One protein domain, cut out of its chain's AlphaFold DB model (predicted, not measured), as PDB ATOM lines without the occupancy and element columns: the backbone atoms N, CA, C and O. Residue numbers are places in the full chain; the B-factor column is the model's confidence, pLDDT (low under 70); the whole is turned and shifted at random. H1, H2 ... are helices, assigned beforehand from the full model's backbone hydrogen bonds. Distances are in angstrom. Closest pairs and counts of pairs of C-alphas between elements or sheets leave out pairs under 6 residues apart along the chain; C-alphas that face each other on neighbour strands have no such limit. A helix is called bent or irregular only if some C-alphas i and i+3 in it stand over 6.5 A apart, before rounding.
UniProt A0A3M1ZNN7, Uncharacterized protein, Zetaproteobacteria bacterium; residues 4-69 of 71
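Overview. This is residues 4 to 69 of the 71 residues of an uncharacterized protein of Zetaproteobacteria bacterium (UniProt A0A3M1ZNN7). One long helix, H2, makes most of the length of this domain, and residues 49 to 69, of which 49 to 67 belong to H2, stick out as an arm beyond a small head. The head holds the first part of H2, the short helix H1 folded back at a slant to it, and the long loop of residues 16 to 35 between the two, a lopsided helical hairpin. The printed part has 66 residues with two named helices, H1 then H2, and no named strand; the class is all helix. The whole is extended, with a radius of gyration of the C-alphas of 17.4 A and spans of 59 by 24 by 13 A.

Along the chain. Find C-alpha 36 at (9.674, -26.626, -18.745); from there H2, residues 36 to 67, runs 46.6 A to C-alpha 67 at (18.124, -36.120, -63.627). Then look back to C-alpha 4 at (6.219, -27.491, -33.654), where H1, residues 4 to 15, begins; it is 16.3 A long. Neither helix is bent or irregular.

Arrangement. Look at residues 36 to 47 of H2, for with these alone it touches H1. The closest C-alphas of the two helices are those of Thr 8 and Ala 40, 5.7 A apart. H1 and H2 form a helical hairpin and run opposite ways at a steep tilt of 44 degrees. In both H1 and H2, every O i to N i+4 pair is within hydrogen-bond range.

Size, cuts and confidence. The two C-alphas farthest apart, those of Asp 21 and Gln 69, are 59.1 A apart. Without the stretch that stands free, 45 residues span 24 by 21 by 13 A. The link from H1 to H2 is long, with 20 residues. The printed part has no cut. In the B-factor column you will find a mean pLDDT of 82.3 for the printed part of this model, with values under 70 at residue 4, residues 16 to 20 and residues 67 to 69.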
ATOM      1  N   GLY A   4       5.352 -26.920 -34.685       67.12
ATOM      2  CA  GLY A   4       6.219 -27.491 -33.654       67.12
ATOM      3  C   GLY A   4       5.998 -26.886 -32.263       67.12
ATOM      4  O   GLY A   4       5.796 -27.626 -31.307       67.12
ATOM      5  N   SER A   5       5.933 -25.559 -32.128       70.38
ATOM      6  CA  SER A   5       5.755 -24.939 -30.806       70.38
ATOM      7  C   SER A   5       4.382 -25.249 -30.198       70.38
ATOM      8  O   SER A   5       4.249 -25.327 -28.980       70.38
ATOM      9  N   VAL A   6       3.362 -25.455 -31.042       75.69
ATOM     10  CA  VAL A   6       2.011 -25.849 -30.609       75.69
ATOM     11  C   VAL A   6       2.008 -27.288 -30.094       75.69
ATOM     12  O   VAL A   6       1.468 -27.548 -29.019       75.69
ATOM     13  N   PHE A   7       2.654 -28.210 -30.819       82.19
ATOM     14  CA  PHE A   7       2.833 -29.594 -30.373       82.19
ATOM     15  C   PHE A   7       3.527 -29.648 -29.013       82.19
ATOM     16  O   PHE A   7       3.056 -30.321 -28.101       82.19
ATOM     17  N   THR A   8       4.618 -28.904 -28.861       77.69
ATOM     18  CA  THR A   8       5.401 -28.899 -27.630       77.69
ATOM     19  C   THR A   8       4.609 -28.372 -26.437       77.69
ATOM     20  O   THR A   8       4.610 -29.006 -25.383       77.69
ATOM     21  N   ALA A   9       3.880 -27.265 -26.598       76.19
ATOM     22  CA  ALA A   9       3.022 -26.733 -25.541       76.19
ATOM     23  C   ALA A   9       1.941 -27.747 -25.123       76.19
ATOM     24  O   ALA A   9       1.743 -27.984 -23.932       76.19
ATOM     25  N   ALA A  10       1.292 -28.401 -26.093       83.06
ATOM     26  CA  ALA A  10       0.290 -29.431 -25.826       83.06
ATOM     27  C   ALA A  10       0.891 -30.671 -25.139       83.06
ATOM     28  O   ALA A  10       0.322 -31.174 -24.172       83.06
ATOM     29  N   PHE A  11       2.060 -31.136 -25.588       82.00
ATOM     30  CA  PHE A  11       2.785 -32.255 -24.988       82.00
ATOM     31  C   PHE A  11       3.155 -31.967 -23.529       82.00
ATOM     32  O   PHE A  11       2.925 -32.800 -22.658       82.00
ATOM     33  N   LEU A  12       3.682 -30.777 -23.238       79.19
ATOM     34  CA  LEU A  12       4.077 -30.400 -21.881       79.19
ATOM     35  C   LEU A  12       2.879 -30.230 -20.938       79.19
ATOM     36  O   LEU A  12       2.981 -30.593 -19.765       79.19
ATOM     37  N   LEU A  13       1.746 -29.730 -21.445       77.88
ATOM     38  CA  LEU A  13       0.482 -29.686 -20.703       77.88
ATOM     39  C   LEU A  13      -0.068 -31.092 -20.421       77.88
ATOM     40  O   LEU A  13      -0.583 -31.334 -19.335       77.88
ATOM     41  N   ALA A  14       0.058 -32.021 -21.372       81.25
ATOM     42  CA  ALA A  14      -0.439 -33.389 -21.233       81.25
ATOM     43  C   ALA A  14       0.434 -34.264 -20.318       81.25
ATOM     44  O   ALA A  14      -0.088 -35.087 -19.572       81.25
ATOM     45  N   VAL A  15       1.760 -34.100 -20.372       76.38
ATOM     46  CA  VAL A  15       2.717 -34.881 -19.567       76.38
ATOM     47  C   VAL A  15       2.836 -34.349 -18.136       76.38
ATOM     48  O   VAL A  15       3.287 -35.077 -17.258       76.38
ATOM     49  N   GLY A  16       2.397 -33.112 -17.880       65.94
ATOM     50  CA  GLY A  16       2.442 -32.502 -16.554       65.94
ATOM     51  C   GLY A  16       3.880 -32.258 -16.112       65.94
ATOM     52  O   GLY A  16       4.445 -33.019 -15.330       65.94
ATOM     53  N   ARG A  17       4.504 -31.199 -16.636       66.94
ATOM     54  CA  ARG A  17       5.815 -30.754 -16.140       66.94
ATOM     55  C   ARG A  17       5.688 -29.762 -14.986       66.94
ATOM     56  O   ARG A  17       4.624 -29.189 -14.778       66.94
ATOM     57  N   GLY A  18       6.782 -29.673 -14.224       61.59
ATOM     58  CA  GLY A  18       6.905 -29.054 -12.902       61.59
ATOM     59  C   GLY A  18       6.412 -27.605 -12.771       61.59
ATOM     60  O   GLY A  18       6.029 -26.975 -13.756       61.59
ATOM     61  N   PRO A  19       6.379 -27.093 -11.530       67.56
ATOM     62  CA  PRO A  19       5.753 -25.818 -11.187       67.56
ATOM     63  C   PRO A  19       6.340 -24.623 -11.970       67.56
ATOM     64  O   PRO A  19       7.462 -24.665 -12.469       67.56
ATOM     65  N   PHE A  20       5.540 -23.558 -12.130       67.38
ATOM     66  CA  PHE A  20       5.855 -22.421 -13.018       67.38
ATOM     67  C   PHE A  20       7.131 -21.658 -12.616       67.38
ATOM     68  O   PHE A  20       7.767 -21.018 -13.446       67.38
ATOM     69  N   ASP A  21       7.532 -21.749 -11.352       70.31
ATOM     70  CA  ASP A  21       8.805 -21.236 -10.835       70.31
ATOM     71  C   ASP A  21      10.028 -21.940 -11.450       70.31
ATOM     72  O   ASP A  21      11.083 -21.327 -11.585       70.31
ATOM     73  N   GLN A  22       9.875 -23.188 -11.895       72.88
ATOM     74  CA  GLN A  22      10.885 -23.977 -12.608       72.88
ATOM     75  C   GLN A  22      10.683 -23.938 -14.130       72.88
ATOM     76  O   GLN A  22      11.221 -24.772 -14.866       72.88
ATOM     77  N   ALA A  23       9.896 -22.980 -14.634       76.12
ATOM     78  CA  ALA A  23       9.573 -22.930 -16.052       76.12
ATOM     79  C   ALA A  23      10.800 -22.661 -16.942       76.12
ATOM     80  O   ALA A  23      10.777 -23.019 -18.115       76.12
ATOM     81  N   GLY A  24      11.867 -22.072 -16.390       76.12
ATOM     82  CA  GLY A  24      13.117 -21.819 -17.107       76.12
ATOM     83  C   GLY A  24      12.968 -20.812 -18.248       76.12
ATOM     84  O   GLY A  24      13.468 -21.031 -19.343       76.12
ATOM     85  N   LEU A  25      12.233 -19.723 -18.012       80.31
ATOM     86  CA  LEU A  25      11.887 -18.722 -19.032       80.31
ATOM     87  C   LEU A  25      12.906 -17.576 -19.158       80.31
ATOM     88  O   LEU A  25      12.670 -16.636 -19.918       80.31
ATOM     89  N   TRP A  26      14.011 -17.615 -18.411       81.56
ATOM     90  CA  TRP A  26      14.956 -16.505 -18.312       81.56
ATOM     91  C   TRP A  26      16.363 -16.905 -18.766       81.56
ATOM     92  O   TRP A  26      16.843 -17.995 -18.484       81.56
ATOM     93  N   PHE A  27      17.048 -15.984 -19.448       84.56
ATOM     94  CA  PHE A  27      18.447 -16.124 -19.871       84.56
ATOM     95  C   PHE A  27      18.774 -17.469 -20.546       84.56
ATOM     96  O   PHE A  27      18.371 -17.692 -21.684       84.56
ATOM     97  N   MET A  28      19.555 -18.319 -19.869       81.25
ATOM     98  CA  MET A  28      20.072 -19.589 -20.384       81.25
ATOM     99  C   MET A  28      19.269 -20.800 -19.893       81.25
ATOM    100  O   MET A  28      19.525 -21.911 -20.349       81.25
ATOM    101  N   ASP A  29      18.284 -20.595 -19.018       79.62
ATOM    102  CA  ASP A  29      17.398 -21.648 -18.517       79.62
ATOM    103  C   ASP A  29      16.633 -22.396 -19.634       79.62
ATOM    104  O   ASP A  29      16.441 -23.608 -19.496       79.62
ATOM    105  N   PRO A  30      16.269 -21.759 -20.774       81.44
ATOM    106  CA  PRO A  30      15.708 -22.448 -21.939       81.44
ATOM    107  C   PRO A  30      16.635 -23.489 -22.589       81.44
ATOM    108  O   PRO A  30      16.215 -24.223 -23.474       81.44
ATOM    109  N   TYR A  31      17.906 -23.574 -22.195       81.31
ATOM    110  CA  TYR A  31      18.819 -24.618 -22.676       81.31
ATOM    111  C   TYR A  31      19.002 -25.761 -21.669       81.31
ATOM    112  O   TYR A  31      19.592 -26.787 -22.018       81.31
ATOM    113  N   ASP A  32      18.473 -25.626 -20.449       85.69
ATOM    114  CA  ASP A  32      18.480 -26.679 -19.436       85.69
ATOM    115  C   ASP A  32      17.346 -27.692 -19.706       85.69
ATOM    116  O   ASP A  32      16.171 -27.365 -19.523       85.69
ATOM    117  N   PRO A  33      17.650 -28.947 -20.097       82.50
ATOM    118  CA  PRO A  33      16.640 -29.957 -20.412       82.50
ATOM    119  C   PRO A  33      15.800 -30.401 -19.205       82.50
ATOM    120  O   PRO A  33      14.930 -31.256 -19.366       82.50
ATOM    121  N   PHE A  34      16.049 -29.885 -18.002       82.56
ATOM    122  CA  PHE A  34      15.257 -30.181 -16.812       82.56
ATOM    123  C   PHE A  34      14.183 -29.126 -16.508       82.56
ATOM    124  O   PHE A  34      13.319 -29.380 -15.668       82.56
ATOM    125  N   THR A  35      14.166 -27.992 -17.216       82.50
ATOM    126  CA  THR A  35      13.124 -26.959 -17.077       82.50
ATOM    127  C   THR A  35      11.976 -27.172 -18.068       82.50
ATOM    128  O   THR A  35      12.106 -27.891 -19.064       82.50
ATOM    129  N   TYR A  36      10.816 -26.552 -17.819       81.50
ATOM    130  CA  TYR A  36       9.674 -26.626 -18.745       81.50
ATOM    131  C   TYR A  36      10.061 -26.158 -20.155       81.50
ATOM    132  O   TYR A  36       9.875 -26.892 -21.129       81.50
ATOM    133  N   GLN A  37      10.611 -24.945 -20.242       82.88
ATOM    134  CA  GLN A  37      10.992 -24.312 -21.494       82.88
ATOM    135  C   GLN A  37      12.176 -25.031 -22.129       82.88
ATOM    136  O   GLN A  37      12.181 -25.237 -23.338       82.88
ATOM    137  N   GLY A  38      13.138 -25.496 -21.332       85.56
ATOM    138  CA  GLY A  38      14.275 -26.192 -21.903       85.56
ATOM    139  C   GLY A  38      13.907 -27.518 -22.537       85.56
ATOM    140  O   GLY A  38      14.343 -27.794 -23.653       85.56
ATOM    141  N   VAL A  39      13.001 -28.309 -21.949       83.88
ATOM    142  CA  VAL A  39      12.518 -29.491 -22.679       83.88
ATOM    143  C   VAL A  39      11.757 -29.092 -23.941       83.88
ATOM    144  O   VAL A  39      11.841 -29.791 -24.954       83.88
ATOM    145  N   ALA A  40      11.017 -27.983 -23.894       84.25
ATOM    146  CA  ALA A  40      10.318 -27.483 -25.062       84.25
ATOM    147  C   ALA A  40      11.285 -27.239 -26.232       84.25
ATOM    148  O   ALA A  40      11.068 -27.733 -27.345       84.25
ATOM    149  N   ASP A  41      12.382 -26.545 -25.947       86.31
ATOM    150  CA  ASP A  41      13.390 -26.163 -26.928       86.31
ATOM    151  C   ASP A  41      14.222 -27.363 -27.391       86.31
ATOM    152  O   ASP A  41      14.464 -27.516 -28.590       86.31
ATOM    153  N   TRP A  42      14.552 -28.303 -26.501       87.12
ATOM    154  CA  TRP A  42      15.209 -29.559 -26.880       87.12
ATOM    155  C   TRP A  42      14.361 -30.414 -27.825       87.12
ATOM    156  O   TRP A  42      14.881 -30.946 -28.808       87.12
ATOM    157  N   ILE A  43      13.048 -30.509 -27.591       87.50
ATOM    158  CA  ILE A  43      12.129 -31.176 -28.525       87.50
ATOM    159  C   ILE A  43      12.155 -30.462 -29.886       87.50
ATOM    160  O   ILE A  43      12.248 -31.121 -30.924       87.50
ATOM    161  N   MET A  44      12.134 -29.124 -29.904       87.38
ATOM    162  CA  MET A  44      12.221 -28.346 -31.147       87.38
ATOM    163  C   MET A  44      13.542 -28.553 -31.890       87.38
ATOM    164  O   MET A  44      13.517 -28.707 -33.113       87.38
ATOM    165  N   PHE A  45      14.674 -28.625 -31.189       89.69
ATOM    166  CA  PHE A  45      15.964 -28.916 -31.813       89.69
ATOM    167  C   PHE A  45      15.991 -30.301 -32.455       89.69
ATOM    168  O   PHE A  45      16.432 -30.428 -33.598       89.69
ATOM    169  N   ILE A  46      15.465 -31.323 -31.774       90.62
ATOM    170  CA  ILE A  46      15.392 -32.687 -32.318       90.62
ATOM    171  C   ILE A  46      14.531 -32.716 -33.587       90.62
ATOM    172  O   ILE A  46      14.961 -33.260 -34.607       90.62
ATOM    173  N   PHE A  47      13.348 -32.094 -33.564       89.62
ATOM    174  CA  PHE A  47      12.486 -32.017 -34.747       89.62
ATOM    175  C   PHE A  47      13.130 -31.233 -35.892       89.62
ATOM    176  O   PHE A  47      13.063 -31.670 -37.039       89.62
ATOM    177  N   GLY A  48      13.770 -30.100 -35.594       90.00
ATOM    178  CA  GLY A  48      14.481 -29.300 -36.588       90.00
ATOM    179  C   GLY A  48      15.607 -30.091 -37.255       90.00
ATOM    180  O   GLY A  48      15.706 -30.107 -38.482       90.00
ATOM    181  N   PHE A  49      16.405 -30.814 -36.468       95.06
ATOM    182  CA  PHE A  49      17.479 -31.658 -36.987       95.06
ATOM    183  C   PHE A  49      16.943 -32.805 -37.855       95.06
ATOM    184  O   PHE A  49      17.422 -33.010 -38.971       95.06
ATOM    185  N   ALA A  50      15.903 -33.507 -37.392       94.50
ATOM    186  CA  ALA A  50      15.252 -34.558 -38.171       94.50
ATOM    187  C   ALA A  50      14.695 -34.021 -39.501       94.50
ATOM    188  O   ALA A  50      14.890 -34.639 -40.547       94.50
ATOM    189  N   PHE A  51      14.060 -32.845 -39.480       93.19
ATOM    190  CA  PHE A  51      13.548 -32.192 -40.683       93.19
ATOM    191  C   PHE A  51      14.660 -31.890 -41.692       93.19
ATOM    192  O   PHE A  51      14.508 -32.220 -42.865       93.19
ATOM    193  N   VAL A  52      15.790 -31.320 -41.257       96.12
ATOM    194  CA  VAL A  52      16.920 -31.010 -42.153       96.12
ATOM    195  C   VAL A  52      17.478 -32.276 -42.806       96.12
ATOM    196  O   VAL A  52      17.732 -32.275 -44.011       96.12
ATOM    197  N   LEU A  53      17.628 -33.371 -42.050       96.88
ATOM    198  CA  LEU A  53      18.091 -34.649 -42.599       96.88
ATOM    199  C   LEU A  53      17.126 -35.212 -43.648       96.88
ATOM    200  O   LEU A  53      17.552 -35.614 -44.733       96.88
ATOM    201  N   ILE A  54      15.827 -35.217 -43.340       96.50
ATOM    202  CA  ILE A  54      14.788 -35.705 -44.254       96.50
ATOM    203  C   ILE A  54      14.739 -34.838 -45.513       96.50
ATOM    204  O   ILE A  54      14.694 -35.374 -46.618       96.50
ATOM    205  N   LEU A  55      14.797 -33.513 -45.366       96.19
ATOM    206  CA  LEU A  55      14.811 -32.580 -46.487       96.19
ATOM    207  C   LEU A  55      16.034 -32.808 -47.382       96.19
ATOM    208  O   LEU A  55      15.888 -32.906 -48.597       96.19
ATOM    209  N   GLY A  56      17.226 -32.950 -46.796       95.69
ATOM    210  CA  GLY A  56      18.445 -33.250 -47.548       95.69
ATOM    211  C   GLY A  56      18.338 -34.559 -48.336       95.69
ATOM    212  O   GLY A  56      18.725 -34.617 -49.505       95.69
ATOM    213  N   TYR A  57      17.751 -35.600 -47.736       96.25
ATOM    214  CA  TYR A  57      17.488 -36.858 -48.432       96.25
ATOM    215  C   TYR A  57      16.461 -36.693 -49.561       96.25
ATOM    216  O   TYR A  57      16.693 -37.170 -50.671       96.25
ATOM    217  N   ALA A  58      15.358 -35.988 -49.307       94.88
ATOM    218  CA  ALA A  58      14.305 -35.745 -50.288       94.88
ATOM    219  C   ALA A  58      14.822 -34.962 -51.502       94.88
ATOM    220  O   ALA A  58      14.561 -35.363 -52.631       94.88
ATOM    221  N   LEU A  59      15.623 -33.911 -51.287       93.94
ATOM    222  CA  LEU A  59      16.257 -33.151 -52.368       93.94
ATOM    223  C   LEU A  59      17.187 -34.030 -53.210       93.94
ATOM    224  O   LEU A  59      17.163 -33.952 -54.436       93.94
ATOM    225  N   LYS A  60      17.967 -34.913 -52.574       91.94
ATOM    226  CA  LYS A  60      18.818 -35.868 -53.295       91.94
ATOM    227  C   LYS A  60      17.996 -36.843 -54.142       91.94
ATOM    228  O   LYS A  60      18.359 -37.102 -55.283       91.94
ATOM    229  N   GLN A  61      16.915 -37.396 -53.591       91.38
ATOM    230  CA  GLN A  61      16.021 -38.289 -54.338       91.38
ATOM    231  C   GLN A  61      15.357 -37.565 -55.509       91.38
ATOM    232  O   GLN A  61      15.302 -38.102 -56.609       91.38
ATOM    233  N   HIS A  62      14.907 -36.333 -55.287       91.31
ATOM    234  CA  HIS A  62      14.299 -35.508 -56.318       91.31
ATOM    235  C   HIS A  62      15.274 -35.226 -57.466       91.31
ATOM    236  O   HIS A  62      14.939 -35.492 -58.612       91.31
ATOM    237  N   ALA A  63      16.511 -34.826 -57.160       87.94
ATOM    238  CA  ALA A  63      17.544 -34.601 -58.169       87.94
ATOM    239  C   ALA A  63      17.883 -35.865 -58.982       87.94
ATOM    240  O   ALA A  63      18.176 -35.767 -60.169       87.94
ATOM    241  N   LEU A  64      17.839 -37.054 -58.367       88.44
ATOM    242  CA  LEU A  64      18.010 -38.316 -59.094       88.44
ATOM    243  C   LEU A  64      16.837 -38.582 -60.039       88.44
ATOM    244  O   LEU A  64      17.066 -38.954 -61.179       88.44
ATOM    245  N   LEU A  65      15.599 -38.388 -59.583       87.06
ATOM    246  CA  LEU A  65      14.409 -38.621 -60.405       87.06
ATOM    247  C   LEU A  65      14.305 -37.625 -61.566       87.06
ATOM    248  O   LEU A  65      14.026 -38.043 -62.684       87.06
ATOM    249  N   GLU A  66      14.568 -36.340 -61.324       79.94
ATOM    250  CA  GLU A  66      14.566 -35.316 -62.378       79.94
ATOM    251  C   GLU A  66      15.777 -35.440 -63.312       79.94
ATOM    252  O   GLU A  66      15.660 -35.206 -64.509       79.94
ATOM    253  N   GLY A  67      16.936 -35.872 -62.806       69.69
ATOM    254  CA  GLY A  67      18.124 -36.120 -63.627       69.69
ATOM    255  C   GLY A  67      18.020 -37.349 -64.542       69.69
ATOM    256  O   GLY A  67      18.805 -37.464 -65.479       69.69
ATOM    257  N   ILE A  68      17.071 -38.257 -64.287       58.41
ATOM    258  CA  ILE A  68      16.765 -39.432 -65.129       58.41
ATOM    259  C   ILE A  68      15.760 -39.082 -66.245       58.41
ATOM    260  O   ILE A  68      15.414 -39.936 -67.057       58.41
ATOM    261  N   GLN A  69      15.287 -37.835 -66.323       55.97
ATOM    262  CA  GLN A  69      14.376 -37.396 -67.376       55.97
ATOM    263  C   GLN A  69      15.130 -37.292 -68.719       55.97
ATOM    264  O   GLN A  69      15.586 -36.222 -69.111       55.97
TER     265      GLN A  69